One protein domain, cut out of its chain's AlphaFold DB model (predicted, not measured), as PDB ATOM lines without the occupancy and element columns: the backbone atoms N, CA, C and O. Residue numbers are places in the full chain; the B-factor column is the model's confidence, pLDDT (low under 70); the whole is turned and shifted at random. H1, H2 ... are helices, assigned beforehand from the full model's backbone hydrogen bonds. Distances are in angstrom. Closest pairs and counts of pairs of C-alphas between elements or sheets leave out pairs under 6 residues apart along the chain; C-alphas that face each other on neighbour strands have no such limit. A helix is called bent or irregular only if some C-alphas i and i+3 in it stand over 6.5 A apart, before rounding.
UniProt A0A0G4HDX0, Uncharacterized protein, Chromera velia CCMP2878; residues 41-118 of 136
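This is residues 41 to 118 of the 136 residues of an uncharacterized protein of Chromera velia CCMP2878 (UniProt A0A0G4HDX0). One long helix, H4, reaches out of a small helical body as a free arm: its first part packs across H1 and on the short H2, and residues 101 to 118 stick out alone. In the body, H1, H2 and H3 follow one another round tight turns, H3 is set apart from H1, and residues 81 to 88 lead back from H3 to the start of H4. The printed part has 78 residues with four named helices, H1, H2, H3 and H4 in chain order, and no named strand; the class is all helix. The whole is loose, with a radius of gyration of the C-alphas of 15.2 A, and elongated, spanning 49 by 26 by 20 A.

H4, residues 89 to 118, touches H1, residues 46 to 62, with its residues 92 to 100 alone. The closest C-alphas of the two, those of Thr 56 and Leu 96, are 6.5 A apart, and their lines are about perpendicular, at 82 degrees. H4 has a kink of 32 degrees near residue 96, and it is only just irregular: C-alphas 94 and 97 are 6.8 A apart. With residues 89 to 93 alone, H4 touches H2, residues 65 to 69; the closest C-alphas are those of His 66 and Val 89, 6.1 A apart. H1 and H2 only just touch, with 3 pairs of C-alphas within 8 A, and only at the corner by their link; the closest C-alphas, those of Leu 59 and Pro 65, are 5.4 A apart. H3, residues 71 to 80, is close to H2 but not clearly touching, with the C-alphas of Thr 68 and Arg 74 closest at 7.5 A. H3 is apart from H1 and from H4. In H1 and H3 every O i to N i+4 pair is within hydrogen-bond range; in H4 24 of 26 are, and in H2 0 of 1, beside 1 of 2 O i to N i+3 pairs.

H4 runs 41.6 A from C-alpha 89 at (-35.703, -0.583, -29.906) to C-alpha 118 at (-70.191, -15.328, -47.985). H1 is 24.5 A long and begins with C-alpha 46 at (-48.275, 12.981, -39.163). H2 is 8.8 A and H3 14.2 A from first to last C-alpha.

The C-alphas of Glu 71 and Arg 118, the two farthest apart, are separated by 49.8 A. Without residues 101 to 118, which stand free, the body of 60 residues spans 26 by 26 by 17 A. The printed part has no cut. The links H1 to H2 and H2 to H3 are tight, and H3 to H4, with 8 residues between them, is short. The mean pLDDT of the printed part is 92.0, and no printed residue is under 70.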
ATOM      1  N   TYR A  41     -39.203  15.990 -35.832       92.69
ATOM      2  CA  TYR A  41     -40.658  15.912 -35.833       92.69
ATOM      3  C   TYR A  41     -41.193  15.581 -34.437       92.69
ATOM      4  O   TYR A  41     -40.732  14.638 -33.791       92.69
ATOM      5  N   ALA A  42     -42.213  16.315 -33.992       91.25
ATOM      6  CA  ALA A  42     -42.954  15.971 -32.783       91.25
ATOM      7  C   ALA A  42     -43.584  14.573 -32.908       91.25
ATOM      8  O   ALA A  42     -43.871  14.109 -34.011       91.25
ATOM      9  N   GLU A  43     -43.830  13.896 -31.786       87.31
ATOM     10  CA  GLU A  43     -44.409  12.542 -31.796       87.31
ATOM     11  C   GLU A  43     -45.801  12.480 -32.430       87.31
ATOM     12  O   GLU A  43     -46.136  11.499 -33.085       87.31
ATOM     13  N   THR A  44     -46.582  13.548 -32.290       89.81
ATOM     14  CA  THR A  44     -47.920  13.693 -32.878       89.81
ATOM     15  C   THR A  44     -47.894  14.118 -34.346       89.81
ATOM     16  O   THR A  44     -48.940  14.209 -34.981       89.81
ATOM     17  N   HIS A  45     -46.714  14.403 -34.903       94.06
ATOM     18  CA  HIS A  45     -46.589  14.878 -36.270       94.06
ATOM     19  C   HIS A  45     -46.890  13.749 -37.262       94.06
ATOM     20  O   HIS A  45     -46.253  12.696 -37.230       94.06
ATOM     21  N   GLU A  46     -47.789  13.995 -38.215       94.06
ATOM     22  CA  GLU A  46     -48.275  12.981 -39.163       94.06
ATOM     23  C   GLU A  46     -47.147  12.259 -39.912       94.06
ATOM     24  O   GLU A  46     -47.145  11.033 -40.010       94.06
ATOM     25  N   LYS A  47     -46.133  12.998 -40.392       93.94
ATOM     26  CA  LYS A  47     -44.969  12.382 -41.056       93.94
ATOM     27  C   LYS A  47     -44.203  11.424 -40.145       93.94
ATOM     28  O   LYS A  47     -43.777  10.376 -40.613       93.94
ATOM     29  N   ARG A  48     -44.054  11.756 -38.858       94.81
ATOM     30  CA  ARG A  48     -43.348  10.899 -37.901       94.81
ATOM     31  C   ARG A  48     -44.129   9.625 -37.641       94.81
ATOM     32  O   ARG A  48     -43.541   8.556 -37.685       94.81
ATOM     33  N   ILE A  49     -45.441   9.737 -37.449       93.31
ATOM     34  CA  ILE A  49     -46.329   8.580 -37.287       93.31
ATOM     35  C   ILE A  49     -46.227   7.668 -38.517       93.31
ATOM     36  O   ILE A  49     -46.010   6.465 -38.386       93.31
ATOM     37  N   LYS A  50     -46.296   8.250 -39.721       94.56
ATOM     38  CA  LYS A  50     -46.173   7.507 -40.980       94.56
ATOM     39  C   LYS A  50     -44.817   6.809 -41.120       94.56
ATOM     40  O   LYS A  50     -44.777   5.639 -41.496       94.56
ATOM     41  N   TYR A  51     -43.713   7.497 -40.834       95.12
ATOM     42  CA  TYR A  51     -42.377   6.903 -40.909       95.12
ATOM     43  C   TYR A  51     -42.142   5.846 -39.831       95.12
ATOM     44  O   TYR A  51     -41.556   4.813 -40.140       95.12
ATOM     45  N   ASP A  52     -42.652   6.040 -38.613       94.25
ATOM     46  CA  ASP A  52     -42.589   5.036 -37.547       94.25
ATOM     47  C   ASP A  52     -43.334   3.758 -37.961       94.25
ATOM     48  O   ASP A  52     -42.810   2.659 -37.765       94.25
ATOM     49  N   MET A  53     -44.505   3.875 -38.601       92.25
ATOM     50  CA  MET A  53     -45.234   2.721 -39.146       92.25
ATOM     51  C   MET A  53     -44.454   2.017 -40.262       92.25
ATOM     52  O   MET A  53     -44.259   0.807 -40.182       92.25
ATOM     53  N   LEU A  54     -43.967   2.756 -41.266       93.06
ATOM     54  CA  LEU A  54     -43.207   2.179 -42.387       93.06
ATOM     55  C   LEU A  54     -41.914   1.503 -41.919       93.06
ATOM     56  O   LEU A  54     -41.579   0.408 -42.367       93.06
ATOM     57  N   THR A  55     -41.207   2.136 -40.984       92.38
ATOM     58  CA  THR A  55     -39.993   1.578 -40.387       92.38
ATOM     59  C   THR A  55     -40.321   0.306 -39.613       92.38
ATOM     60  O   THR A  55     -39.620  -0.691 -39.746       92.38
ATOM     61  N   THR A  56     -41.405   0.300 -38.836       92.38
ATOM     62  CA  THR A  56     -41.814  -0.886 -38.070       92.38
ATOM     63  C   THR A  56     -42.199  -2.047 -38.980       92.38
ATOM     64  O   THR A  56     -41.797  -3.173 -38.701       92.38
ATOM     65  N   ASP A  57     -42.922  -1.787 -40.069       91.25
ATOM     66  CA  ASP A  57     -43.298  -2.807 -41.053       91.25
ATOM     67  C   ASP A  57     -42.058  -3.422 -41.724       91.25
ATOM     68  O   ASP A  57     -41.889  -4.643 -41.741       91.25
ATOM     69  N   PHE A  58     -41.111  -2.579 -42.152       91.94
ATOM     70  CA  PHE A  58     -39.824  -3.030 -42.681       91.94
ATOM     71  C   PHE A  58     -39.064  -3.915 -41.679       91.94
ATOM     72  O   PHE A  58     -38.673  -5.036 -42.009       91.94
ATOM     73  N   LEU A  59     -38.901  -3.456 -40.436       89.94
ATOM     74  CA  LEU A  59     -38.185  -4.202 -39.394       89.94
ATOM     75  C   LEU A  59     -38.869  -5.528 -39.049       89.94
ATOM     76  O   LEU A  59     -38.186  -6.529 -38.828       89.94
ATOM     77  N   ALA A  60     -40.204  -5.537 -39.002       88.25
ATOM     78  CA  ALA A  60     -40.995  -6.734 -38.751       88.25
ATOM     79  C   ALA A  60     -40.846  -7.745 -39.893       88.25
ATOM     80  O   ALA A  60     -40.670  -8.932 -39.627       88.25
ATOM     81  N   SER A  61     -40.842  -7.277 -41.147       87.50
ATOM     82  CA  SER A  61     -40.648  -8.128 -42.326       87.50
ATOM     83  C   SER A  61     -39.259  -8.776 -42.371       87.50
ATOM     84  O   SER A  61     -39.131  -9.936 -42.755       87.50
ATOM     85  N   ALA A  62     -38.227  -8.058 -41.914       87.06
ATOM     86  CA  ALA A  62     -36.859  -8.561 -41.825       87.06
ATOM     87  C   ALA A  62     -36.607  -9.412 -40.564       87.06
ATOM     88  O   ALA A  62     -35.595 -10.101 -40.477       87.06
ATOM     89  N   GLY A  63     -37.495  -9.348 -39.567       84.94
ATOM     90  CA  GLY A  63     -37.318  -9.998 -38.267       84.94
ATOM     91  C   GLY A  63     -36.220  -9.374 -37.395       84.94
ATOM     92  O   GLY A  63     -35.781 -10.001 -36.430       84.94
ATOM     93  N   TRP A  64     -35.752  -8.159 -37.707       87.75
ATOM     94  CA  TRP A  64     -34.567  -7.549 -37.085       87.75
ATOM     95  C   TRP A  64     -34.882  -6.211 -36.384       87.75
ATOM     96  O   TRP A  64     -34.459  -5.151 -36.843       87.75
ATOM     97  N   PRO A  65     -35.576  -6.213 -35.229       81.06
ATOM     98  CA  PRO A  65     -35.945  -4.981 -34.515       81.06
ATOM     99  C   PRO A  65     -34.737  -4.180 -33.985       81.06
ATOM    100  O   PRO A  65     -34.832  -2.972 -33.759       81.06
ATOM    101  N   HIS A  66     -33.588  -4.840 -33.823       85.06
ATOM    102  CA  HIS A  66     -32.323  -4.250 -33.379       85.06
ATOM    103  C   HIS A  66     -31.635  -3.400 -34.463       85.06
ATOM    104  O   HIS A  66     -30.752  -2.610 -34.145       85.06
ATOM    105  N   LEU A  67     -32.063  -3.484 -35.733       89.12
ATOM    106  CA  LEU A  67     -31.529  -2.627 -36.800       89.12
ATOM    107  C   LEU A  67     -31.731  -1.135 -36.526       89.12
ATOM    108  O   LEU A  67     -31.012  -0.315 -37.085       89.12
ATOM    109  N   THR A  68     -32.667  -0.767 -35.651       89.50
ATOM    110  CA  THR A  68     -32.837   0.631 -35.249       89.50
ATOM    111  C   THR A  68     -31.612   1.222 -34.557       89.50
ATOM    112  O   THR A  68     -31.455   2.438 -34.546       89.50
ATOM    113  N   GLU A  69     -30.716   0.406 -34.008       90.00
ATOM    114  CA  GLU A  69     -29.450   0.847 -33.408       90.00
ATOM    115  C   GLU A  69     -28.306   0.921 -34.425       90.00
ATOM    116  O   GLU A  69     -27.231   1.421 -34.109       90.00
ATOM    117  N   ASN A  70     -28.524   0.472 -35.663       93.75
ATOM    118  CA  ASN A  70     -27.497   0.495 -36.689       93.75
ATOM    119  C   ASN A  70     -27.173   1.935 -37.122       93.75
ATOM    120  O   ASN A  70     -28.017   2.654 -37.660       93.75
ATOM    121  N   GLU A  71     -25.917   2.334 -36.937       94.06
ATOM    122  CA  GLU A  71     -25.468   3.700 -37.207       94.06
ATOM    123  C   GLU A  71     -25.454   4.052 -38.703       94.06
ATOM    124  O   GLU A  71     -25.763   5.179 -39.085       94.06
ATOM    125  N   ALA A  72     -25.153   3.089 -39.580       94.50
ATOM    126  CA  ALA A  72     -25.208   3.316 -41.023       94.50
ATOM    127  C   ALA A  72     -26.652   3.562 -41.489       94.50
ATOM    128  O   ALA A  72     -26.896   4.462 -42.292       94.50
ATOM    129  N   LEU A  73     -27.616   2.823 -40.927       92.56
ATOM    130  CA  LEU A  73     -29.036   3.053 -41.176       92.56
ATOM    131  C   LEU A  73     -29.480   4.425 -40.653       92.56
ATOM    132  O   LEU A  73     -30.178   5.143 -41.363       92.56
ATOM    133  N   ARG A  74     -29.042   4.826 -39.452       93.00
ATOM    134  CA  ARG A  74     -29.326   6.163 -38.899       93.00
ATOM    135  C   ARG A  74     -28.822   7.276 -39.808       93.00
ATOM    136  O   ARG A  74     -29.585   8.186 -40.124       93.00
ATOM    137  N   LYS A  75     -27.582   7.167 -40.288       94.50
ATOM    138  CA  LYS A  75     -26.988   8.123 -41.235       94.50
ATOM    139  C   LYS A  75     -27.741   8.171 -42.560       94.50
ATOM    140  O   LYS A  75     -28.017   9.258 -43.056       94.50
ATOM    141  N   LEU A  76     -28.128   7.014 -43.103       94.56
ATOM    142  CA  LEU A  76     -28.937   6.945 -44.319       94.56
ATOM    143  C   LEU A  76     -30.284   7.653 -44.132       94.56
ATOM    144  O   LEU A  76     -30.666   8.475 -44.958       94.56
ATOM    145  N   ILE A  77     -30.993   7.369 -43.037       93.25
ATOM    146  CA  ILE A  77     -32.288   7.997 -42.763       93.25
ATOM    147  C   ILE A  77     -32.140   9.507 -42.557       93.25
ATOM    148  O   ILE A  77     -32.951  10.255 -43.093       93.25
ATOM    149  N   LYS A  78     -31.086   9.967 -41.875       93.12
ATOM    150  CA  LYS A  78     -30.790  11.400 -41.737       93.12
ATOM    151  C   LYS A  78     -30.488  12.090 -43.063       93.12
ATOM    152  O   LYS A  78     -30.913  13.224 -43.250       93.12
ATOM    153  N   ALA A  79     -29.811  11.410 -43.986       94.56
ATOM    154  CA  ALA A  79     -29.580  11.932 -45.330       94.56
ATOM    155  C   ALA A  79     -30.878  12.037 -46.155       94.56
ATOM    156  O   ALA A  79     -30.993  12.918 -47.002       94.56
ATOM    157  N   LEU A  80     -31.854  11.152 -45.913       94.00
ATOM    158  CA  LEU A  80     -33.160  11.178 -46.583       94.00
ATOM    159  C   LEU A  80     -34.116  12.214 -45.975       94.00
ATOM    160  O   LEU A  80     -34.796  12.929 -46.709       94.00
ATOM    161  N   ASP A  81     -34.186  12.285 -44.646       93.56
ATOM    162  CA  ASP A  81     -34.954  13.286 -43.910       93.56
ATOM    163  C   ASP A  81     -34.229  13.666 -42.603       93.56
ATOM    164  O   ASP A  81     -34.295  12.929 -41.611       93.56
ATOM    165  N   PRO A  82     -33.587  14.849 -42.553       93.12
ATOM    166  CA  PRO A  82     -32.858  15.309 -41.371       93.12
ATOM    167  C   PRO A  82     -33.726  15.456 -40.112       93.12
ATOM    168  O   PRO A  82     -33.216  15.381 -38.991       93.12
ATOM    169  N   ARG A  83     -35.044  15.650 -40.266       94.31
ATOM    170  CA  ARG A  83     -35.989  15.880 -39.159       94.31
ATOM    171  C   ARG A  83     -36.545  14.596 -38.565       94.31
ATOM    172  O   ARG A  83     -37.222  14.644 -37.534       94.31
ATOM    173  N   TYR A  84     -36.322  13.463 -39.221       94.06
ATOM    174  CA  TYR A  84     -36.753  12.172 -38.720       94.06
ATOM    175  C   TYR A  84     -35.620  11.491 -37.951       94.06
ATOM    176  O   TYR A  84     -34.454  11.530 -38.340       94.06
ATOM    177  N   ASP A  85     -35.976  10.880 -36.827       92.31
ATOM    178  CA  ASP A  85     -35.088  10.068 -36.007       92.31
ATOM    179  C   ASP A  85     -35.680   8.671 -35.909       92.31
ATOM    180  O   ASP A  85     -36.867   8.524 -35.599       92.31
ATOM    181  N   LEU A  86     -34.845   7.650 -36.128       93.31
ATOM    182  CA  LEU A  86     -35.273   6.267 -35.954       93.31
ATOM    183  C   LEU A  86     -35.801   6.033 -34.533       93.31
ATOM    184  O   LEU A  86     -35.161   6.460 -33.561       93.31
ATOM    185  N   PRO A  87     -36.926   5.308 -34.389       92.88
ATOM    186  CA  PRO A  87     -37.441   4.934 -33.086       92.88
ATOM    187  C   PRO A  87     -36.424   4.045 -32.364       92.88
ATOM    188  O   PRO A  87     -35.722   3.251 -32.983       92.88
ATOM    189  N   SER A  88     -36.347   4.162 -31.040       91.81
ATOM    190  CA  SER A  88     -35.532   3.246 -30.239       91.81
ATOM    191  C   SER A  88     -36.106   1.828 -30.276       91.81
ATOM    192  O   SER A  88     -37.319   1.650 -30.429       91.81
ATOM    193  N   VAL A  89     -35.263   0.819 -30.035       90.69
ATOM    194  CA  VAL A  89     -35.703  -0.583 -29.906       90.69
ATOM    195  C   VAL A  89     -36.833  -0.709 -28.883       90.69
ATOM    196  O   VAL A  89     -37.836  -1.370 -29.142       90.69
ATOM    197  N   GLY A  90     -36.725  -0.007 -27.751       91.75
ATOM    198  CA  GLY A  90     -37.762   0.011 -26.720       91.75
ATOM    199  C   GLY A  90     -39.107   0.544 -27.226       91.75
ATOM    200  O   GLY A  90     -40.142  -0.051 -26.926       91.75
ATOM    201  N   LYS A  91     -39.107   1.617 -28.030       92.00
ATOM    202  CA  LYS A  91     -40.333   2.157 -28.644       92.00
ATOM    203  C   LYS A  91     -40.907   1.183 -29.674       92.00
ATOM    204  O   LYS A  91     -42.112   0.928 -29.658       92.00
ATOM    205  N   VAL A  92     -40.059   0.596 -30.521       91.56
ATOM    206  CA  VAL A  92     -40.482  -0.411 -31.506       91.56
ATOM    207  C   VAL A  92     -41.152  -1.595 -30.811       91.56
ATOM    208  O   VAL A  92     -42.276  -1.951 -31.151       91.56
ATOM    209  N   GLN A  93     -40.509  -2.163 -29.793       90.31
ATOM    210  CA  GLN A  93     -40.995  -3.358 -29.104       90.31
ATOM    211  C   GLN A  93     -42.241  -3.112 -28.253       90.31
ATOM    212  O   GLN A  93     -43.147  -3.942 -28.250       90.31
ATOM    213  N   ARG A  94     -42.292  -2.000 -27.513       92.81
ATOM    214  CA  ARG A  94     -43.365  -1.758 -26.535       92.81
ATOM    215  C   ARG A  94     -44.582  -1.055 -27.121       92.81
ATOM    216  O   ARG A  94     -45.667  -1.221 -26.577       92.81
ATOM    217  N   LEU A  95     -44.412  -0.274 -28.188       92.94
ATOM    218  CA  LEU A  95     -45.483   0.560 -28.737       92.94
ATOM    219  C   LEU A  95     -45.827   0.200 -30.182       92.94
ATOM    220  O   LEU A  95     -46.988  -0.077 -30.485       92.94
ATOM    221  N   LEU A  96     -44.836   0.189 -31.075       92.44
ATOM    222  CA  LEU A  96     -45.108   0.106 -32.513       92.44
ATOM    223  C   LEU A  96     -45.488  -1.313 -32.952       92.44
ATOM    224  O   LEU A  96     -46.506  -1.487 -33.617       92.44
ATOM    225  N   LEU A  97     -44.744  -2.338 -32.521       91.56
ATOM    226  CA  LEU A  97     -45.054  -3.735 -32.840       91.56
ATOM    227  C   LEU A  97     -46.421  -4.181 -32.287       91.56
ATOM    228  O   LEU A  97     -47.183  -4.792 -33.039       91.56
ATOM    229  N   PRO A  98     -46.799  -3.868 -31.027       93.38
ATOM    230  CA  PRO A  98     -48.151  -4.138 -30.542       93.38
ATOM    231  C   PRO A  98     -49.242  -3.433 -31.354       93.38
ATOM    232  O   PRO A  98     -50.265  -4.048 -31.652       93.38
ATOM    233  N   THR A  99     -49.019  -2.175 -31.750       92.38
ATOM    234  CA  THR A  99     -49.963  -1.423 -32.595       92.38
ATOM    235  C   THR A  99     -50.143  -2.100 -33.955       92.38
ATOM    236  O   THR A  99     -51.272  -2.416 -34.328       92.38
ATOM    237  N   LEU A 100     -49.043  -2.433 -34.640       90.75
ATOM    238  CA  LEU A 100     -49.071  -3.134 -35.927       90.75
ATOM    239  C   LEU A 100     -49.771  -4.497 -35.819       90.75
ATOM    240  O   LEU A 100     -50.624  -4.841 -36.638       90.75
ATOM    241  N   LYS A 101     -49.476  -5.267 -34.763       92.19
ATOM    242  CA  LYS A 101     -50.153  -6.541 -34.483       92.19
ATOM    243  C   LYS A 101     -51.666  -6.353 -34.346       92.19
ATOM    244  O   LYS A 101     -52.424  -7.159 -34.882       92.19
ATOM    245  N   ASN A 102     -52.113  -5.314 -33.641       94.69
ATOM    246  CA  ASN A 102     -53.536  -5.035 -33.465       94.69
ATOM    247  C   ASN A 102     -54.217  -4.685 -34.793       94.69
ATOM    248  O   ASN A 102     -55.295  -5.212 -35.072       94.69
ATOM    249  N   GLU A 103     -53.583  -3.870 -35.638       92.25
ATOM    250  CA  GLU A 103     -54.094  -3.556 -36.977       92.25
ATOM    251  C   GLU A 103     -54.234  -4.815 -37.845       92.25
ATOM    252  O   GLU A 103     -55.282  -5.041 -38.456       92.25
ATOM    253  N   ILE A 104     -53.221  -5.689 -37.834       92.19
ATOM    254  CA  ILE A 104     -53.248  -6.967 -38.558       92.19
ATOM    255  C   ILE A 104     -54.379  -7.864 -38.038       92.19
ATOM    256  O   ILE A 104     -55.155  -8.398 -38.833       92.19
ATOM    257  N   ILE A 105     -54.522  -8.006 -36.716       95.56
ATOM    258  CA  ILE A 105     -55.597  -8.802 -36.104       95.56
ATOM    259  C   ILE A 105     -56.972  -8.271 -36.520       95.56
ATOM    260  O   ILE A 105     -57.846  -9.060 -36.887       95.56
ATOM    261  N   LEU A 106     -57.177  -6.951 -36.492       96.62
ATOM    262  CA  LEU A 106     -58.441  -6.334 -36.895       96.62
ATOM    263  C   LEU A 106     -58.735  -6.559 -38.382       96.62
ATOM    264  O   LEU A 106     -59.852  -6.949 -38.728       96.62
ATOM    265  N   SER A 107     -57.732  -6.393 -39.247       94.75
ATOM    266  CA  SER A 107     -57.845  -6.647 -40.687       94.75
ATOM    267  C   SER A 107     -58.207  -8.106 -40.983       94.75
ATOM    268  O   SER A 107     -59.149  -8.388 -41.728       94.75
ATOM    269  N   ILE A 108     -57.521  -9.057 -40.342       94.38
ATOM    270  CA  ILE A 108     -57.819 -10.488 -40.474       94.38
ATOM    271  C   ILE A 108     -59.235 -10.785 -39.973       94.38
ATOM    272  O   ILE A 108     -59.987 -11.480 -40.653       94.38
ATOM    273  N   LYS A 109     -59.634 -10.230 -38.824       94.19
ATOM    274  CA  LYS A 109     -60.974 -10.422 -38.256       94.19
ATOM    275  C   LYS A 109     -62.073  -9.923 -39.194       94.19
ATOM    276  O   LYS A 109     -63.083 -10.608 -39.357       94.19
ATOM    277  N   ASP A 110     -61.887  -8.765 -39.824       95.50
ATOM    278  CA  ASP A 110     -62.841  -8.232 -40.800       95.50
ATOM    279  C   ASP A 110     -62.926  -9.114 -42.055       95.50
ATOM    280  O   ASP A 110     -64.017  -9.489 -42.495       95.50
ATOM    281  N   ARG A 111     -61.773  -9.536 -42.589       93.56
ATOM    282  CA  ARG A 111     -61.703 -10.458 -43.732       93.56
ATOM    283  C   ARG A 111     -62.374 -11.797 -43.428       93.56
ATOM    284  O   ARG A 111     -63.131 -12.292 -44.260       93.56
ATOM    285  N   LEU A 112     -62.154 -12.352 -42.237       91.88
ATOM    286  CA  LEU A 112     -62.806 -13.580 -41.780       91.88
ATOM    287  C   LEU A 112     -64.315 -13.398 -41.645       91.88
ATOM    288  O   LEU A 112     -65.068 -14.231 -42.139       91.88
ATOM    289  N   ARG A 113     -64.781 -12.292 -41.053       91.31
ATOM    290  CA  ARG A 113     -66.216 -11.981 -40.966       91.31
ATOM    291  C   ARG A 113     -66.864 -11.953 -42.352       91.31
ATOM    292  O   ARG A 113     -67.917 -12.556 -42.540       91.31
ATOM    293  N   LYS A 114     -66.221 -11.297 -43.324       91.94
ATOM    294  CA  LYS A 114     -66.670 -11.256 -44.727       91.94
ATOM    295  C   LYS A 114     -66.639 -12.634 -45.394       91.94
ATOM    296  O   LYS A 114     -67.504 -12.936 -46.209       91.94
ATOM    297  N   ALA A 115     -65.658 -13.473 -45.071       89.94
ATOM    298  CA  ALA A 115     -65.570 -14.829 -45.606       89.94
ATOM    299  C   ALA A 115     -66.673 -15.743 -45.045       89.94
ATOM    300  O   ALA A 115     -67.316 -16.451 -45.819       89.94
ATOM    301  N   VAL A 116     -66.941 -15.672 -43.735       88.94
ATOM    302  CA  VAL A 116     -68.011 -16.419 -43.046       88.94
ATOM    303  C   VAL A 116     -69.394 -15.994 -43.538       88.94
ATOM    304  O   VAL A 116     -70.268 -16.837 -43.702       88.94
ATOM    305  N   SER A 117     -69.616 -14.704 -43.813       88.94
ATOM    306  CA  SER A 117     -70.912 -14.254 -44.340       88.94
ATOM    307  C   SER A 117     -71.164 -14.698 -45.784       88.94
ATOM    308  O   SER A 117     -72.313 -14.895 -46.170       88.94
ATOM    309  N   ARG A 118     -70.105 -14.877 -46.585       88.62
ATOM    310  CA  ARG A 118     -70.191 -15.328 -47.985       88.62
ATOM    311  C   ARG A 118     -70.186 -16.847 -48.140       88.62
ATOM    312  O   ARG A 118     -70.704 -17.356 -49.129       88.62
TER     313      ARG A 118